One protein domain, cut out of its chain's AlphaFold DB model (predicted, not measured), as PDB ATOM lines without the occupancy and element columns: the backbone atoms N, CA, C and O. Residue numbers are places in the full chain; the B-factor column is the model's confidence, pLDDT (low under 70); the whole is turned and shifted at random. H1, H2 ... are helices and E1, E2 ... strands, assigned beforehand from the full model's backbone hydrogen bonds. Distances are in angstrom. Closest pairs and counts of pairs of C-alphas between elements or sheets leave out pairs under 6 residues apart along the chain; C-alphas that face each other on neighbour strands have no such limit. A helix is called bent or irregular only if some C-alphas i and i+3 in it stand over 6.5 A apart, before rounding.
ATOM      1  N   PHE A   6      26.135 -35.017  65.776       95.81
ATOM      2  CA  PHE A   6      24.800 -34.529  65.439       95.81
ATOM      3  C   PHE A   6      24.518 -33.165  66.083       95.81
ATOM      4  O   PHE A   6      24.081 -32.246  65.399       95.81
ATOM      5  N   GLU A   7      24.829 -33.002  67.374       97.06
ATOM      6  CA  GLU A   7      24.691 -31.710  68.061       97.06
ATOM      7  C   GLU A   7      25.589 -30.631  67.438       97.06
ATOM      8  O   GLU A   7      25.183 -29.474  67.341       97.06
ATOM      9  N   GLN A   8      26.788 -31.005  66.978       97.12
ATOM     10  CA  GLN A   8      27.693 -30.091  66.273       97.12
ATOM     11  C   GLN A   8      27.109 -29.624  64.935       97.12
ATOM     12  O   GLN A   8      27.136 -28.429  64.650       97.12
ATOM     13  N   LEU A   9      26.552 -30.539  64.134       96.88
ATOM     14  CA  LEU A   9      25.919 -30.196  62.857       96.88
ATOM     15  C   LEU A   9      24.665 -29.338  63.060       96.88
ATOM     16  O   LEU A   9      24.492 -28.335  62.375       96.88
ATOM     17  N   ALA A  10      23.820 -29.684  64.035       97.06
ATOM     18  CA  ALA A  10      22.641 -28.889  64.368       97.06
ATOM     19  C   ALA A  10      23.020 -27.460  64.789       97.06
ATOM     20  O   ALA A  10      22.380 -26.498  64.371       97.06
ATOM     21  N   PHE A  11      24.093 -27.307  65.572       97.62
ATOM     22  CA  PHE A  11      24.603 -25.992  65.945       97.62
ATOM     23  C   PHE A  11      25.174 -25.217  64.751       97.62
ATOM     24  O   PHE A  11      24.926 -24.019  64.637       97.62
ATOM     25  N   ALA A  12      25.895 -25.884  63.845       97.75
ATOM     26  CA  ALA A  12      26.384 -25.262  62.616       97.75
ATOM     27  C   ALA A  12      25.226 -24.738  61.747       97.75
ATOM     28  O   ALA A  12      25.263 -23.585  61.323       97.75
ATOM     29  N   ASN A  13      24.167 -25.532  61.562       97.69
ATOM     30  CA  ASN A  13      22.975 -25.110  60.820       97.69
ATOM     31  C   ASN A  13      22.285 -23.913  61.491       97.69
ATOM     32  O   ASN A  13      21.952 -22.943  60.820       97.69
ATOM     33  N   ALA A  14      22.165 -23.921  62.823       97.94
ATOM     34  CA  ALA A  14      21.579 -22.800  63.557       97.94
ATOM     35  C   ALA A  14      22.370 -21.487  63.384       97.94
ATOM     36  O   ALA A  14      21.773 -20.411  63.376       97.94
ATOM     37  N   ILE A  15      23.701 -21.552  63.239       98.38
ATOM     38  CA  ILE A  15      24.523 -20.372  62.920       98.38
ATOM     39  C   ILE A  15      24.183 -19.844  61.525       98.38
ATOM     40  O   ILE A  15      24.030 -18.634  61.357       98.38
ATOM     41  N   VAL A  16      24.063 -20.732  60.537       98.50
ATOM     42  CA  VAL A  16      23.734 -20.370  59.151       98.50
ATOM     43  C   VAL A  16      22.346 -19.728  59.082       98.50
ATOM     44  O   VAL A  16      22.227 -18.605  58.598       98.50
ATOM     45  N   ASP A  17      21.329 -20.356  59.672       98.25
ATOM     46  CA  ASP A  17      19.959 -19.825  59.700       98.25
ATOM     47  C   ASP A  17      19.895 -18.445  60.362       98.25
ATOM     48  O   ASP A  17      19.284 -17.506  59.842       98.25
ATOM     49  N   LYS A  18      20.579 -18.297  61.502       98.44
ATOM     50  CA  LYS A  18      20.664 -17.020  62.209       98.44
ATOM     51  C   LYS A  18      21.342 -15.949  61.352       98.44
ATOM     52  O   LYS A  18      20.845 -14.829  61.285       98.44
ATOM     53  N   THR A  19      22.444 -16.294  60.687       98.62
ATOM     54  CA  THR A  19      23.190 -15.365  59.826       98.62
ATOM     55  C   THR A  19      22.317 -14.873  58.672       98.62
ATOM     56  O   THR A  19      22.238 -13.670  58.440       98.62
ATOM     57  N   ALA A  20      21.608 -15.777  57.989       98.25
ATOM     58  CA  ALA A  20      20.689 -15.408  56.915       98.25
ATOM     59  C   ALA A  20      19.584 -14.457  57.410       98.25
ATOM     60  O   ALA A  20      19.294 -13.453  56.760       98.25
ATOM     61  N   SER A  21      19.004 -14.735  58.585       98.12
ATOM     62  CA  SER A  21      17.973 -13.882  59.186       98.12
ATOM     63  C   SER A  21      18.498 -12.484  59.528       98.12
ATOM     64  O   SER A  21      17.871 -11.493  59.158       98.12
ATOM     65  N   GLU A  22      19.649 -12.386  60.197       98.56
ATOM     66  CA  GLU A  22      20.231 -11.099  60.607       98.56
ATOM     67  C   GLU A  22      20.656 -10.250  59.397       98.56
ATOM     68  O   GLU A  22      20.419  -9.040  59.380       98.56
ATOM     69  N   LEU A  23      21.215 -10.867  58.349       98.56
ATOM     70  CA  LEU A  23      21.534 -10.163  57.102       98.56
ATOM     71  C   LEU A  23      20.270  -9.668  56.391       98.56
ATOM     72  O   LEU A  23      20.239  -8.536  55.912       98.56
ATOM     73  N   LYS A  24      19.204 -10.475  56.354       97.81
ATOM     74  CA  LYS A  24      17.928 -10.068  55.755       97.81
ATOM     75  C   LYS A  24      17.320  -8.870  56.482       97.81
ATOM     76  O   LYS A  24      16.885  -7.922  55.835       97.81
ATOM     77  N   GLU A  25      17.309  -8.882  57.813       98.25
ATOM     78  CA  GLU A  25      16.829  -7.750  58.615       98.25
ATOM     79  C   GLU A  25      17.660  -6.483  58.383       98.25
ATOM     80  O   GLU A  25      17.098  -5.395  58.236       98.25
ATOM     81  N   LEU A  26      18.987  -6.618  58.302       98.62
ATOM     82  CA  LEU A  26      19.874  -5.500  57.995       98.62
ATOM     83  C   LEU A  26      19.597  -4.921  56.602       98.62
ATOM     84  O   LEU A  26      19.472  -3.704  56.470       98.62
ATOM     85  N   LEU A  27      19.448  -5.770  55.584       98.38
ATOM     86  CA  LEU A  27      19.134  -5.332  54.225       98.38
ATOM     87  C   LEU A  27      17.781  -4.612  54.160       98.38
ATOM     88  O   LEU A  27      17.693  -3.549  53.554       98.38
ATOM     89  N   ILE A  28      16.746  -5.140  54.825       98.19
ATOM     90  CA  ILE A  28      15.431  -4.483  54.922       98.19
ATOM     91  C   ILE A  28      15.575  -3.088  55.536       98.19
ATOM     92  O   ILE A  28      14.998  -2.127  55.026       98.19
ATOM     93  N   LYS A  29      16.343  -2.971  56.625       97.94
ATOM     94  CA  LYS A  29      16.574  -1.694  57.299       97.94
ATOM     95  C   LYS A  29      17.269  -0.695  56.374       97.94
ATOM     96  O   LYS A  29      16.763   0.408  56.217       97.94
ATOM     97  N   LEU A  30      18.377  -1.082  55.746       97.50
ATOM     98  CA  LEU A  30      19.123  -0.207  54.837       97.50
ATOM     99  C   LEU A  30      18.275   0.205  53.627       97.50
ATOM    100  O   LEU A  30      18.202   1.378  53.289       97.50
ATOM    101  N   ALA A  31      17.560  -0.743  53.018       96.56
ATOM    102  CA  ALA A  31      16.690  -0.463  51.880       96.56
ATOM    103  C   ALA A  31      15.521   0.472  52.235       96.56
ATOM    104  O   ALA A  31      15.002   1.156  51.359       96.56
ATOM    105  N   SER A  32      15.105   0.526  53.507       95.31
ATOM    106  CA  SER A  32      14.054   1.445  53.960       95.31
ATOM    107  C   SER A  32      14.483   2.916  54.006       95.31
ATOM    108  O   SER A  32      13.623   3.785  54.122       95.31
ATOM    109  N   GLU A  33      15.785   3.196  53.899       95.31
ATOM    110  CA  GLU A  33      16.327   4.557  53.809       95.31
ATOM    111  C   GLU A  33      16.214   5.139  52.387       95.31
ATOM    112  O   GLU A  33      16.387   6.338  52.197       95.31
ATOM    113  N   ILE A  34      15.888   4.309  51.389       94.62
ATOM    114  CA  ILE A  34      15.764   4.713  49.985       94.62
ATOM    115  C   ILE A  34      14.296   5.019  49.676       94.62
ATOM    116  O   ILE A  34      13.461   4.115  49.636       94.62
ATOM    117  N   GLU A  35      13.975   6.291  49.424       90.81
ATOM    118  CA  GLU A  35      12.598   6.713  49.117       90.81
ATOM    119  C   GLU A  35      12.110   6.201  47.753       90.81
ATOM    120  O   GLU A  35      10.964   5.768  47.623       90.81
ATOM    121  N   GLN A  36      12.974   6.242  46.736       92.38
ATOM    122  CA  GLN A  36      12.677   5.769  45.388       92.38
ATOM    123  C   GLN A  36      13.881   5.018  44.821       92.38
ATOM    124  O   GLN A  36      14.995   5.539  44.795       92.38
ATOM    125  N   LEU A  37      13.651   3.792  44.348       95.00
ATOM    126  CA  LEU A  37      14.701   2.989  43.727       95.00
ATOM    127  C   LEU A  37      15.150   3.610  42.394       95.00
ATOM    128  O   LEU A  37      14.306   4.100  41.632       95.00
ATOM    129  N   PRO A  38      16.457   3.570  42.081       94.25
ATOM    130  CA  PRO A  38      16.972   4.104  40.828       94.25
ATOM    131  C   PRO A  38      16.529   3.234  39.639       94.25
ATOM    132  O   PRO A  38      16.278   2.040  39.812       94.25
ATOM    133  N   PRO A  39      16.459   3.790  38.415       93.56
ATOM    134  CA  PRO A  39      16.306   2.982  37.208       93.56
ATOM    135  C   PRO A  39      17.448   1.967  37.102       93.56
ATOM    136  O   PRO A  39      18.617   2.340  37.232       93.56
ATOM    137  N   PHE A  40      17.125   0.701  36.841       91.88
ATOM    138  CA  PHE A  40      18.147  -0.328  36.686       91.88
ATOM    139  C   PHE A  40      18.914  -0.120  35.364       91.88
ATOM    140  O   PHE A  40      18.284   0.138  34.329       91.88
ATOM    141  N   PRO A  41      20.257  -0.219  35.341       85.31
ATOM    142  CA  PRO A  41      21.043   0.015  34.132       85.31
ATOM    143  C   PRO A  41      20.590  -0.845  32.944       85.31
ATOM    144  O   PRO A  41      20.520  -2.067  33.012       85.31
ATOM    145  N   GLY A  42      20.266  -0.196  31.823       83.38
ATOM    146  CA  GLY A  42      19.815  -0.879  30.606       83.38
ATOM    147  C   GLY A  42      18.376  -1.411  30.653       83.38
ATOM    148  O   GLY A  42      17.872  -1.860  29.618       83.38
ATOM    149  N   ALA A  43      17.682  -1.319  31.787       87.19
ATOM    150  CA  ALA A  43      16.257  -1.609  31.887       87.19
ATOM    151  C   ALA A  43      15.399  -0.438  31.374       87.19
ATOM    152  O   ALA A  43      15.844   0.703  31.274       87.19
ATOM    153  N   MET A  44      14.163  -0.744  30.991       85.44
ATOM    154  CA  MET A  44      13.154   0.201  30.504       85.44
ATOM    155  C   MET A  44      12.090   0.414  31.569       85.44
ATOM    156  O   MET A  44      11.558   1.516  31.684       85.44
ATOM    157  N   PHE A  45      11.774  -0.636  32.328       86.31
ATOM    158  CA  PHE A  45      10.657  -0.643  33.266       86.31
ATOM    159  C   PHE A  45      11.075  -1.061  34.679       86.31
ATOM    160  O   PHE A  45      10.300  -0.887  35.617       86.31
ATOM    161  N   THR A  46      12.294  -1.577  34.839       93.81
ATOM    162  CA  THR A  46      12.820  -2.064  36.115       93.81
ATOM    163  C   THR A  46      13.579  -0.985  36.880       93.81
ATOM    164  O   THR A  46      14.428  -0.281  36.330       93.81
ATOM    165  N   TYR A  47      13.301  -0.905  38.179       95.12
ATOM    166  CA  TYR A  47      13.971  -0.031  39.134       95.12
ATOM    167  C   TYR A  47      14.525  -0.885  40.272       95.12
ATOM    168  O   TYR A  47      13.848  -1.792  40.756       95.12
ATOM    169  N   GLY A  48      15.752  -0.606  40.687       96.38
ATOM    170  CA  GLY A  48      16.446  -1.364  41.716       96.38
ATOM    171  C   GLY A  48      17.939  -1.086  41.729       96.38
ATOM    172  O   GLY A  48      18.498  -0.556  40.769       96.38
ATOM    173  N   ILE A  49      18.582  -1.457  42.830       96.75
ATOM    174  CA  ILE A  49      20.036  -1.344  42.975       96.75
ATOM    175  C   ILE A  49      20.673  -2.624  42.456       96.75
ATOM    176  O   ILE A  49      20.325  -3.708  42.915       96.75
ATOM    177  N   GLU A  50      21.603  -2.489  41.516       96.12
ATOM    178  CA  GLU A  50      22.359  -3.610  40.964       96.12
ATOM    179  C   GLU A  50      23.239  -4.275  42.020       96.12
ATOM    180  O   GLU A  50      23.941  -3.611  42.784       96.12
ATOM    181  N   VAL A  51      23.190  -5.603  42.050       96.12
ATOM    182  CA  VAL A  51      23.978  -6.447  42.940       96.12
ATOM    183  C   VAL A  51      24.876  -7.320  42.086       96.12
ATOM    184  O   VAL A  51      24.393  -8.116  41.284       96.12
ATOM    185  N   GLU A  52      26.183  -7.210  42.300       92.00
ATOM    186  CA  GLU A  52      27.135  -8.144  41.708       92.00
ATOM    187  C   GLU A  52      26.927  -9.526  42.350       92.00
ATOM    188  O   GLU A  52      27.100  -9.667  43.571       92.00
ATOM    189  N   PRO A  53      26.533 -10.555  41.582       87.00
ATOM    190  CA  PRO A  53      26.304 -11.867  42.153       87.00
ATOM    191  C   PRO A  53      27.628 -12.502  42.622       87.00
ATOM    192  O   PRO A  53      28.715 -12.186  42.127       87.00
ATOM    193  N   PRO A  54      27.578 -13.452  43.570       87.38
ATOM    194  CA  PRO A  54      28.743 -14.247  43.937       87.38
ATOM    195  C   PRO A  54      29.363 -14.918  42.705       87.38
ATOM    196  O   PRO A  54      28.648 -15.413  41.841       87.38
ATOM    197  N   LYS A  55      30.697 -15.034  42.654       83.44
ATOM    198  CA  LYS A  55      31.433 -15.569  41.484       83.44
ATOM    199  C   LYS A  55      31.007 -16.963  41.005       83.44
ATOM    200  O   LYS A  55      31.353 -17.347  39.896       83.44
ATOM    201  N   SER A  56      30.367 -17.746  41.866       82.00
ATOM    202  CA  SER A  56      29.871 -19.092  41.566       82.00
ATOM    203  C   SER A  56      28.387 -19.125  41.193       82.00
ATOM    204  O   SER A  56      27.822 -20.209  41.128       82.00
ATOM    205  N   SER A  57      27.738 -17.969  41.061       87.38
ATOM    206  CA  SER A  57      26.331 -17.876  40.689       87.38
ATOM    207  C   SER A  57      26.151 -18.161  39.203       87.38
ATOM    208  O   SER A  57      26.879 -17.619  38.374       87.38
ATOM    209  N   ASP A  58      25.150 -18.979  38.886       86.81
ATOM    210  CA  ASP A  58      24.670 -19.185  37.518       86.81
ATOM    211  C   ASP A  58      23.535 -18.205  37.149       86.81
ATOM    212  O   ASP A  58      22.985 -18.285  36.050       86.81
ATOM    213  N   LEU A  59      23.151 -17.312  38.070       88.44
ATOM    214  CA  LEU A  59      22.072 -16.348  37.866       88.44
ATOM    215  C   LEU A  59      22.555 -15.129  37.080       88.44
ATOM    216  O   LEU A  59      23.734 -14.773  37.098       88.44
ATOM    217  N   GLY A  60      21.608 -14.490  36.397       86.69
ATOM    218  CA  GLY A  60      21.824 -13.258  35.654       86.69
ATOM    219  C   GLY A  60      21.936 -12.023  36.552       86.69
ATOM    220  O   GLY A  60      22.574 -12.023  37.602       86.69
ATOM    221  N   CYS A  61      21.320 -10.926  36.112       91.44
ATOM    222  CA  CYS A  61      21.384  -9.654  36.827       91.44
ATOM    223  C   CYS A  61      20.581  -9.743  38.127       91.44
ATOM    224  O   CYS A  61      19.370  -9.954  38.079       91.44
ATOM    225  N   ILE A  62      21.231  -9.546  39.274       95.81
ATOM    226  CA  ILE A  62      20.558  -9.493  40.572       95.81
ATOM    227  C   ILE A  62      20.340  -8.037  40.963       95.81
ATOM    228  O   ILE A  62      21.193  -7.178  40.730       95.81
ATOM    229  N   LEU A  63      19.197  -7.749  41.575       96.50
ATOM    230  CA  LEU A  63      18.906  -6.425  42.102       96.50
ATOM    231  C   LEU A  63      18.198  -6.459  43.446       96.50
ATOM    232  O   LEU A  63      17.453  -7.390  43.763       96.50
ATOM    233  N   VAL A  64      18.411  -5.389  44.210       97.75
ATOM    234  CA  VAL A  64      17.616  -5.058  45.391       97.75
ATOM    235  C   VAL A  64      16.395  -4.260  44.954       97.75
ATOM    236  O   VAL A  64      16.516  -3.158  44.412       97.75
ATOM    237  N   GLY A  65      15.222  -4.838  45.193       95.25
ATOM    238  CA  GLY A  65      13.919  -4.216  45.020       95.25
ATOM    239  C   GLY A  65      13.382  -3.610  46.319       95.25
ATOM    240  O   GLY A  65      14.102  -3.392  47.299       95.25
ATOM    241  N   GLU A  66      12.079  -3.324  46.340       92.81
ATOM    242  CA  GLU A  66      11.444  -2.655  47.477       92.81
ATOM    243  C   GLU A  66      11.623  -3.442  48.779       92.81
ATOM    244  O   GLU A  66      11.523  -4.673  48.810       92.81
ATOM    245  N   LYS A  67      11.848  -2.721  49.884       91.69
ATOM    246  CA  LYS A  67      11.992  -3.304  51.230       91.69
ATOM    247  C   LYS A  67      13.067  -4.398  51.305       91.69
ATOM    248  O   LYS A  67      12.910  -5.350  52.064       91.69
ATOM    249  N   GLY A  68      14.138  -4.284  50.519       94.38
ATOM    250  CA  GLY A  68      15.265  -5.220  50.564       94.38
ATOM    251  C   GLY A  68      14.967  -6.592  49.953       94.38
ATOM    252  O   GLY A  68      15.662  -7.560  50.251       94.38
ATOM    253  N   SER A  69      13.913  -6.703  49.140       96.25
ATOM    254  CA  SER A  69      13.652  -7.906  48.347       96.25
ATOM    255  C   SER A  69      14.744  -8.098  47.292       96.25
ATOM    256  O   SER A  69      15.286  -7.125  46.777       96.25
ATOM    257  N   LEU A  70      15.084  -9.350  46.988       97.38
ATOM    258  CA  LEU A  70      16.072  -9.687  45.967       97.38
ATOM    259  C   LEU A  70      15.379 -10.322  44.771       97.38
ATOM    260  O   LEU A  70      14.508 -11.178  44.942       97.38
ATOM    261  N   TYR A  71      15.793  -9.917  43.576       97.25
ATOM    262  CA  TYR A  71      15.267 -10.438  42.323       97.25
ATOM    263  C   TYR A  71      16.392 -10.746  41.349       97.25
ATOM    264  O   TYR A  71      17.387 -10.029  41.304       97.25
ATOM    265  N   GLU A  72      16.182 -11.771  40.533       95.69
ATOM    266  CA  GLU A  72      16.848 -11.912  39.246       95.69
ATOM    267  C   GLU A  72      16.015 -11.183  38.184       95.69
ATOM    268  O   GLU A  72      14.818 -11.443  38.028       95.69
ATOM    269  N   LEU A  73      16.646 -10.262  37.457       94.88
ATOM    270  CA  LEU A  73      16.060  -9.624  36.287       94.88
ATOM    271  C   LEU A  73      16.273 -10.509  35.062       94.88
ATOM    272  O   LEU A  73      17.402 -10.769  34.638       94.88
ATOM    273  N   ILE A  74      15.163 -10.909  34.453       93.25
ATOM    274  CA  ILE A  74      15.129 -11.753  33.268       93.25
ATOM    275  C   ILE A  74      14.636 -10.916  32.102       93.25
ATOM    276  O   ILE A  74      13.514 -10.408  32.100       93.25
ATOM    277  N   LEU A  75      15.499 -10.779  31.099       90.50
ATOM    278  CA  LEU A  75      15.185 -10.086  29.860       90.50
ATOM    279  C   LEU A  75      14.735 -11.106  28.823       90.50
ATOM    280  O   LEU A  75      15.517 -11.948  28.384       90.50
ATOM    281  N   ASN A  76      13.480 -10.991  28.413       90.31
ATOM    282  CA  ASN A  76      12.898 -11.784  27.345       90.31
ATOM    283  C   ASN A  76      12.587 -10.885  26.148       90.31
ATOM    284  O   ASN A  76      12.348  -9.682  26.297       90.31
ATOM    285  N   PHE A  77      12.559 -11.478  24.960       90.75
ATOM    286  CA  PHE A  77      12.194 -10.780  23.737       90.75
ATOM    287  C   PHE A  77      11.005 -11.466  23.065       90.75
ATOM    288  O   PHE A  77      10.914 -12.691  23.057       90.75
ATOM    289  N   ASP A  78      10.082 -10.663  22.541       91.06
ATOM    290  CA  ASP A  78       8.937 -11.131  21.768       91.06
ATOM    291  C   ASP A  78       9.339 -11.266  20.294       91.06
ATOM    292  O   ASP A  78       9.540 -10.275  19.583       91.06
ATOM    293  N   ASP A  79       9.468 -12.513  19.843       91.44
ATOM    294  CA  ASP A  79       9.907 -12.843  18.488       91.44
ATOM    295  C   ASP A  79       8.925 -12.353  17.407       91.44
ATOM    296  O   ASP A  79       9.347 -11.985  16.308       91.44
ATOM    297  N   GLU A  80       7.618 -12.312  17.688       91.56
ATOM    298  CA  GLU A  80       6.605 -11.863  16.725       91.56
ATOM    299  C   GLU A  80       6.594 -10.339  16.572       91.56
ATOM    300  O   GLU A  80       6.326  -9.814  15.486       91.56
ATOM    301  N   ALA A  81       6.849  -9.613  17.660       89.56
ATOM    302  CA  ALA A  81       7.055  -8.174  17.635       89.56
ATOM    303  C   ALA A  81       8.370  -7.835  16.921       89.56
ATOM    304  O   ALA A  81       8.382  -6.955  16.060       89.56
ATOM    305  N   LEU A  82       9.451  -8.575  17.199       90.62
ATOM    306  CA  LEU A  82      10.736  -8.412  16.513       90.62
ATOM    307  C   LEU A  82      10.609  -8.650  15.005       90.62
ATOM    308  O   LEU A  82      11.104  -7.853  14.215       90.62
ATOM    309  N   ALA A  83       9.890  -9.697  14.590       92.31
ATOM    310  CA  ALA A  83       9.669 -10.013  13.178       92.31
ATOM    311  C   ALA A  83       8.876  -8.936  12.411       92.31
ATOM    312  O   ALA A  83       8.854  -8.946  11.179       92.31
ATOM    313  N   ARG A  84       8.209  -8.022  13.124       95.00
ATOM    314  CA  ARG A  84       7.461  -6.889  12.559       95.00
ATOM    315  C   ARG A  84       8.181  -5.551  12.733       95.00
ATOM    316  O   ARG A  84       7.549  -4.518  12.525       95.00
ATOM    317  N   ASP A  85       9.461  -5.568  13.115       90.56
ATOM    318  CA  ASP A  85      10.247  -4.377  13.458       90.56
ATOM    319  C   ASP A  85       9.542  -3.499  14.515       90.56
ATOM    320  O   ASP A  85       9.522  -2.268  14.426       90.56
ATOM    321  N   GLY A  86       8.916  -4.148  15.506       87.06
ATOM    322  CA  GLY A  86       8.224  -3.491  16.614       87.06
ATOM    323  C   GLY A  86       9.147  -2.588  17.437       87.06
ATOM    324  O   GLY A  86      10.369  -2.753  17.459       87.06
ATOM    325  N   ALA A  87       8.564  -1.613  18.134       89.38
ATOM    326  CA  ALA A  87       9.341  -0.712  18.986       89.38
ATOM    327  C   ALA A  87       9.992  -1.477  20.160       89.38
ATOM    328  O   ALA A  87       9.431  -2.472  20.616       89.38
ATOM    329  N   PRO A  88      11.110  -0.998  20.746       85.06
ATOM    330  CA  PRO A  88      11.779  -1.695  21.850       85.06
ATOM    331  C   PRO A  88      10.876  -2.010  23.054       85.06
ATOM    332  O   PRO A  88      11.046  -3.036  23.706       85.06
ATOM    333  N   THR A  89       9.887  -1.151  23.316       87.25
ATOM    334  CA  THR A  89       8.874  -1.327  24.369       87.25
ATOM    335  C   THR A  89       7.850  -2.424  24.068       87.25
ATOM    336  O   THR A  89       7.141  -2.850  24.970       87.25
ATOM    337  N   GLU A  90       7.734  -2.842  22.810       85.88
ATOM    338  CA  GLU A  90       6.862  -3.930  22.349       85.88
ATOM    339  C   GLU A  90       7.640  -5.242  22.223       85.88
ATOM    340  O   GLU A  90       7.089  -6.315  22.435       85.88
ATOM    341  N   THR A  91       8.927  -5.160  21.881       90.44
ATOM    342  CA  THR A  91       9.776  -6.331  21.645       90.44
ATOM    343  C   THR A  91      10.428  -6.868  22.905       90.44
ATOM    344  O   THR A  91      10.927  -7.985  22.877       90.44
ATOM    345  N   ARG A  92      10.521  -6.076  23.979       89.88
ATOM    346  CA  ARG A  92      11.236  -6.461  25.199       89.88
ATOM    347  C   ARG A  92      10.290  -6.615  26.377       89.88
ATOM    348  O   ARG A  92       9.506  -5.720  26.674       89.88
ATOM    349  N   ASN A  93      10.449  -7.723  27.086       89.69
ATOM    350  CA  ASN A  93       9.765  -8.014  28.332       89.69
ATOM    351  C   ASN A  93      10.796  -8.164  29.462       89.69
ATOM    352  O   ASN A  93      11.818  -8.831  29.298       89.69
ATOM    353  N   GLU A  94      10.531  -7.517  30.592       93.12
ATOM    354  CA  GLU A  94      11.372  -7.537  31.789       93.12
ATOM    355  C   GLU A  94      10.594  -8.228  32.906       93.12
ATOM    356  O   GLU A  94       9.539  -7.750  33.324       93.12
ATOM    357  N   GLU A  95      11.105  -9.359  33.382       94.06
ATOM    358  CA  GLU A  95      10.514 -10.113  34.484       94.06
ATOM    359  C   GLU A  95      11.432 -10.054  35.703       94.06
ATOM    360  O   GLU A  95      12.635 -10.295  35.602       94.06
ATOM    361  N   LEU A  96      10.853  -9.761  36.868       95.00
ATOM    362  CA  LEU A  96      11.535  -9.866  38.153       95.00
ATOM    363  C   LEU A  96      11.177 -11.193  38.804       95.00
ATOM    364  O   LEU A  96      10.089 -11.349  39.365       95.00
ATOM    365  N   ARG A  97      12.107 -12.144  38.751       95.75
ATOM    366  CA  ARG A  97      11.964 -13.420  39.443       95.75
ATOM    367  C   ARG A  97      12.474 -13.272  40.876       95.75
ATOM    368  O   ARG A  97      13.646 -12.941  41.046       95.75
ATOM    369  N   PRO A  98      11.642 -13.496  41.909       96.25
ATOM    370  CA  PRO A  98      12.103 -13.447  43.292       96.25
ATOM    371  C   PRO A  98      13.259 -14.417  43.510       96.25
ATOM    372  O   PRO A  98      13.181 -15.579  43.108       96.25
ATOM    373  N   LEU A  99      14.319 -13.938  44.156       95.12
ATOM    374  CA  LEU A  99      15.407 -14.802  44.571       95.12
ATOM    375  C   LEU A  99      14.993 -15.534  45.849       95.12
ATOM    376  O   LEU A  99      14.819 -14.931  46.910       95.12
ATOM    377  N   GLU A 100      14.839 -16.846  45.728       89.12
ATOM    378  CA  GLU A 100      14.534 -17.757  46.824       89.12
ATOM    379  C   GLU A 100      15.678 -18.760  46.982       89.12
ATOM    380  O   GLU A 100      16.393 -19.064  46.028       89.12
ATOM    381  N   GLY A 101      15.861 -19.268  48.194       89.06
ATOM    382  CA  GLY A 101      16.905 -20.235  48.506       89.06
ATOM    383  C   GLY A 101      16.929 -20.540  49.993       89.06
ATOM    384  O   GLY A 101      16.315 -19.825  50.797       89.06
ATOM    385  N   ASP A 102      17.625 -21.608  50.361       94.19
ATOM    386  CA  ASP A 102      17.888 -21.877  51.768       94.19
ATOM    387  C   ASP A 102      18.900 -20.876  52.360       94.19
ATOM    388  O   ASP A 102      19.475 -20.029  51.670       94.19
ATOM    389  N   ALA A 103      19.103 -20.941  53.676       96.12
ATOM    390  CA  ALA A 103      19.982 -20.011  54.371       96.12
ATOM    391  C   ALA A 103      21.428 -20.041  53.839       96.12
ATOM    392  O   ALA A 103      22.063 -18.992  53.763       96.12
ATOM    393  N   MET A 104      21.950 -21.201  53.436       94.69
ATOM    394  CA  MET A 104      23.312 -21.312  52.909       94.69
ATOM    395  C   MET A 104      23.417 -20.697  51.511       94.69
ATOM    396  O   MET A 104      24.404 -20.031  51.198       94.69
ATOM    397  N   GLU A 105      22.394 -20.904  50.687       93.75
ATOM    398  CA  GLU A 105      22.327 -20.398  49.318       93.75
ATOM    399  C   GLU A 105      22.161 -18.876  49.275       93.75
ATOM    400  O   GLU A 105      22.784 -18.215  48.445       93.75
ATOM    401  N   ILE A 106      21.358 -18.301  50.179       95.62
ATOM    402  CA  ILE A 106      20.970 -16.884  50.110       95.62
ATOM    403  C   ILE A 106      21.971 -15.927  50.774       95.62
ATOM    404  O   ILE A 106      22.050 -14.760  50.385       95.62
ATOM    405  N   ILE A 107      22.761 -16.388  51.755       97.12
ATOM    406  CA  ILE A 107      23.716 -15.545  52.505       97.12
ATOM    407  C   ILE A 107      24.669 -14.756  51.591       97.12
ATOM    408  O   ILE A 107      24.793 -13.545  51.796       97.12
ATOM    409  N   PRO A 108      25.331 -15.369  50.588       96.19
ATOM    410  CA  PRO A 108      26.240 -14.638  49.710       96.19
ATOM    411  C   PRO A 108      25.556 -13.495  48.948       96.19
ATOM    412  O   PRO A 108      26.146 -12.427  48.799       96.19
ATOM    413  N   TYR A 109      24.306 -13.690  48.520       97.06
ATOM    414  CA  TYR A 109      23.530 -12.661  47.823       97.06
ATOM    415  C   TYR A 109      23.081 -11.545  48.765       97.06
ATOM    416  O   TYR A 109      23.183 -10.376  48.409       97.06
ATOM    417  N   LEU A 110      22.640 -11.879  49.985       97.69
ATOM    418  CA  LEU A 110      22.292 -10.875  50.998       97.69
ATOM    419  C   LEU A 110      23.491  -9.992  51.343       97.69
ATOM    420  O   LEU A 110      23.347  -8.776  51.450       97.69
ATOM    421  N   HIS A 111      24.674 -10.589  51.494       97.56
ATOM    422  CA  HIS A 111      25.897  -9.841  51.769       97.56
ATOM    423  C   HIS A 111      26.243  -8.878  50.624       97.56
ATOM    424  O   HIS A 111      26.423  -7.688  50.869       97.56
ATOM    425  N   ALA A 112      26.275  -9.368  49.380       97.00
ATOM    426  CA  ALA A 112      26.545  -8.534  48.207       97.00
ATOM    427  C   ALA A 112      25.507  -7.407  48.043       97.00
ATOM    428  O   ALA A 112      25.853  -6.272  47.722       97.00
ATOM    429  N   ALA A 113      24.235  -7.692  48.331       97.69
ATOM    430  CA  ALA A 113      23.165  -6.704  48.303       97.69
ATOM    431  C   ALA A 113      23.350  -5.600  49.352       97.69
ATOM    432  O   ALA A 113      23.140  -4.427  49.052       97.69
ATOM    433  N   ILE A 114      23.774  -5.951  50.570       98.19
ATOM    434  CA  ILE A 114      24.091  -4.970  51.615       98.19
ATOM    435  C   ILE A 114      25.233  -4.056  51.163       98.19
ATOM    436  O   ILE A 114      25.124  -2.840  51.309       98.19
ATOM    437  N   GLU A 115      26.300  -4.613  50.583       97.56
ATOM    438  CA  GLU A 115      27.412  -3.819  50.045       97.56
ATOM    439  C   GLU A 115      26.936  -2.856  48.950       97.56
ATOM    440  O   GLU A 115      27.271  -1.672  48.977       97.56
ATOM    441  N   ALA A 116      26.113  -3.339  48.016       97.12
ATOM    442  CA  ALA A 116      25.555  -2.523  46.943       97.12
ATOM    443  C   ALA A 116      24.677  -1.377  47.473       97.12
ATOM    444  O   ALA A 116      24.835  -0.231  47.048       97.12
ATOM    445  N   VAL A 117      23.798  -1.658  48.440       97.56
ATOM    446  CA  VAL A 117      22.918  -0.649  49.051       97.56
ATOM    447  C   VAL A 117      23.716   0.392  49.832       97.56
ATOM    448  O   VAL A 117      23.454   1.582  49.680       97.56
ATOM    449  N   ILE A 118      24.711  -0.017  50.624       97.50
ATOM    450  CA  ILE A 118      25.579   0.926  51.347       97.50
ATOM    451  C   ILE A 118      26.316   1.829  50.358       97.50
ATOM    452  O   ILE A 118      26.302   3.046  50.512       97.50
ATOM    453  N   ASN A 119      26.906   1.255  49.307       96.12
ATOM    454  CA  ASN A 119      27.598   2.036  48.286       96.12
ATOM    455  C   ASN A 119      26.659   3.025  47.582       96.12
ATOM    456  O   ASN A 119      27.075   4.137  47.262       96.12
ATOM    457  N   TYR A 120      25.407   2.638  47.329       95.56
ATOM    458  CA  TYR A 120      24.400   3.538  46.776       95.56
ATOM    459  C   TYR A 120      24.113   4.704  47.732       95.56
ATOM    460  O   TYR A 120      24.264   5.860  47.341       95.56
ATOM    461  N   LEU A 121      23.792   4.412  48.996       94.94
ATOM    462  CA  LEU A 121      23.494   5.419  50.020       94.94
ATOM    463  C   LEU A 121      24.674   6.380  50.254       94.94
ATOM    464  O   LEU A 121      24.478   7.589  50.366       94.94
ATOM    465  N   ASP A 122      25.906   5.877  50.284       94.25
ATOM    466  CA  ASP A 122      27.110   6.695  50.491       94.25
ATOM    467  C   ASP A 122      27.438   7.609  49.301       94.25
ATOM    468  O   ASP A 122      28.142   8.614  49.459       94.25
ATOM    469  N   ASN A 123      26.981   7.251  48.100       87.88
ATOM    470  CA  ASN A 123      27.181   8.048  46.894       87.88
ATOM    471  C   ASN A 123      26.028   9.025  46.632       87.88
ATOM    472  O   ASN A 123      26.288  10.075  46.056       87.88
ATOM    473  N   ASP A 124      24.807   8.722  47.076       73.06
ATOM    474  CA  ASP A 124      23.651   9.630  47.000       73.06
ATOM    475  C   ASP A 124      23.742  10.775  48.033       73.06
ATOM    476  O   ASP A 124      23.269  11.884  47.806       73.06
ATOM    477  N   ASN A 125      24.433  10.543  49.155       56.88
ATOM    478  CA  ASN A 125      24.680  11.543  50.205       56.88
ATOM    479  C   ASN A 125      25.894  12.471  49.944       56.88
ATOM    480  O   ASN A 125      26.348  13.159  50.867       56.88
ATOM    481  N   LYS A 126      26.449  12.488  48.727       48.84
ATOM    482  CA  LYS A 126      27.563  13.366  48.314       48.84
ATOM    483  C   LYS A 126      27.112  14.396  47.289       48.84
ATOM    484  O   LYS A 126      27.566  15.556  47.424       48.84
TER     485      LYS A 126
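Overview. This is residues 6 to 126 of the 126 residues of an uncharacterized protein of Chloroflexi bacterium (UniProt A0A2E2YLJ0). Two long helices, H1 and H4, run side by side and the same way, and H4 packs slantwise over the E1 and E2 end of a small twisted sheet. From there the long strands E3 and E4 reach away as a two-stranded arm with the short helices H2 and H3 at its tip, while at the opposite end residues 6 to 12 of H1 stick out. The printed part has 121 residues, with four named helices and four named strands in the order H1 E1 E2 E3 H2 H3 E4 H4; the sheet's order is E1 E2 E3 E4, antiparallel throughout, and the class is mixed. The whole is loose, with a radius of gyration of the C-alphas of 17.3 A, and flat, spanning 63 by 40 by 21 A.

Arrangement. Begin at H1, residues 6 to 31, which only grazes the sheet, with its residues 24 to 31. Next come E1, residues 49 to 51, E2, residues 61 to 64, and E3, residues 70 to 77, a meander, each strand the antiparallel neighbour of the one before. In the hairpin of E1 and E2 look for N 51 and O 62, 2.9 A apart; in that of E2 and E3, for N 73 and O 61, 2.8 A apart. H2, residues 79 to 82, touches H3, residues 88 to 91, the closest C-alphas being those of Ala 81 and Thr 91, 5.2 A apart. E4, residues 92 to 98, is antiparallel to E3 at 155 degrees, with N 74 and O 95 at 2.8 A. H4, residues 103 to 124, is on the sheet in two layers, a helix on one face of a sheet, at a height over the sheet of 8.1 A. It lies over E1 and E2, slantwise at 43 degrees to E1 on the local plane. H4 touches H1, closest at the C-alphas of Ala 20 and Ala 103, 5.3 A, at a shallow tilt of 25 degrees, the same way. In H1 every O i to N i+4 pair is within hydrogen-bond range, in H4 16 of 18; H2 and H3 are too short for such a pair, and their one O i to N i+3 pair each is not within range.

Along the chain. Find C-alpha 6 at (24.800, -34.529, 65.439); from there H1 runs 37.6 A. E3 measures 22.6 A and E4 19.4 A. H4 runs 30.8 A to C-alpha 124 at (23.651, 9.630, 47.000); it is irregular, but only just, with C-alphas 105 and 108 7.0 A apart.

Size, cuts and confidence. The two farthest C-alphas, those of Glu 7 and Arg 84, are 63.2 A apart. The printed part has no cut, and the link from H1 to E1, 17 residues, is long. Residues 125 to 126 have pLDDT under 70.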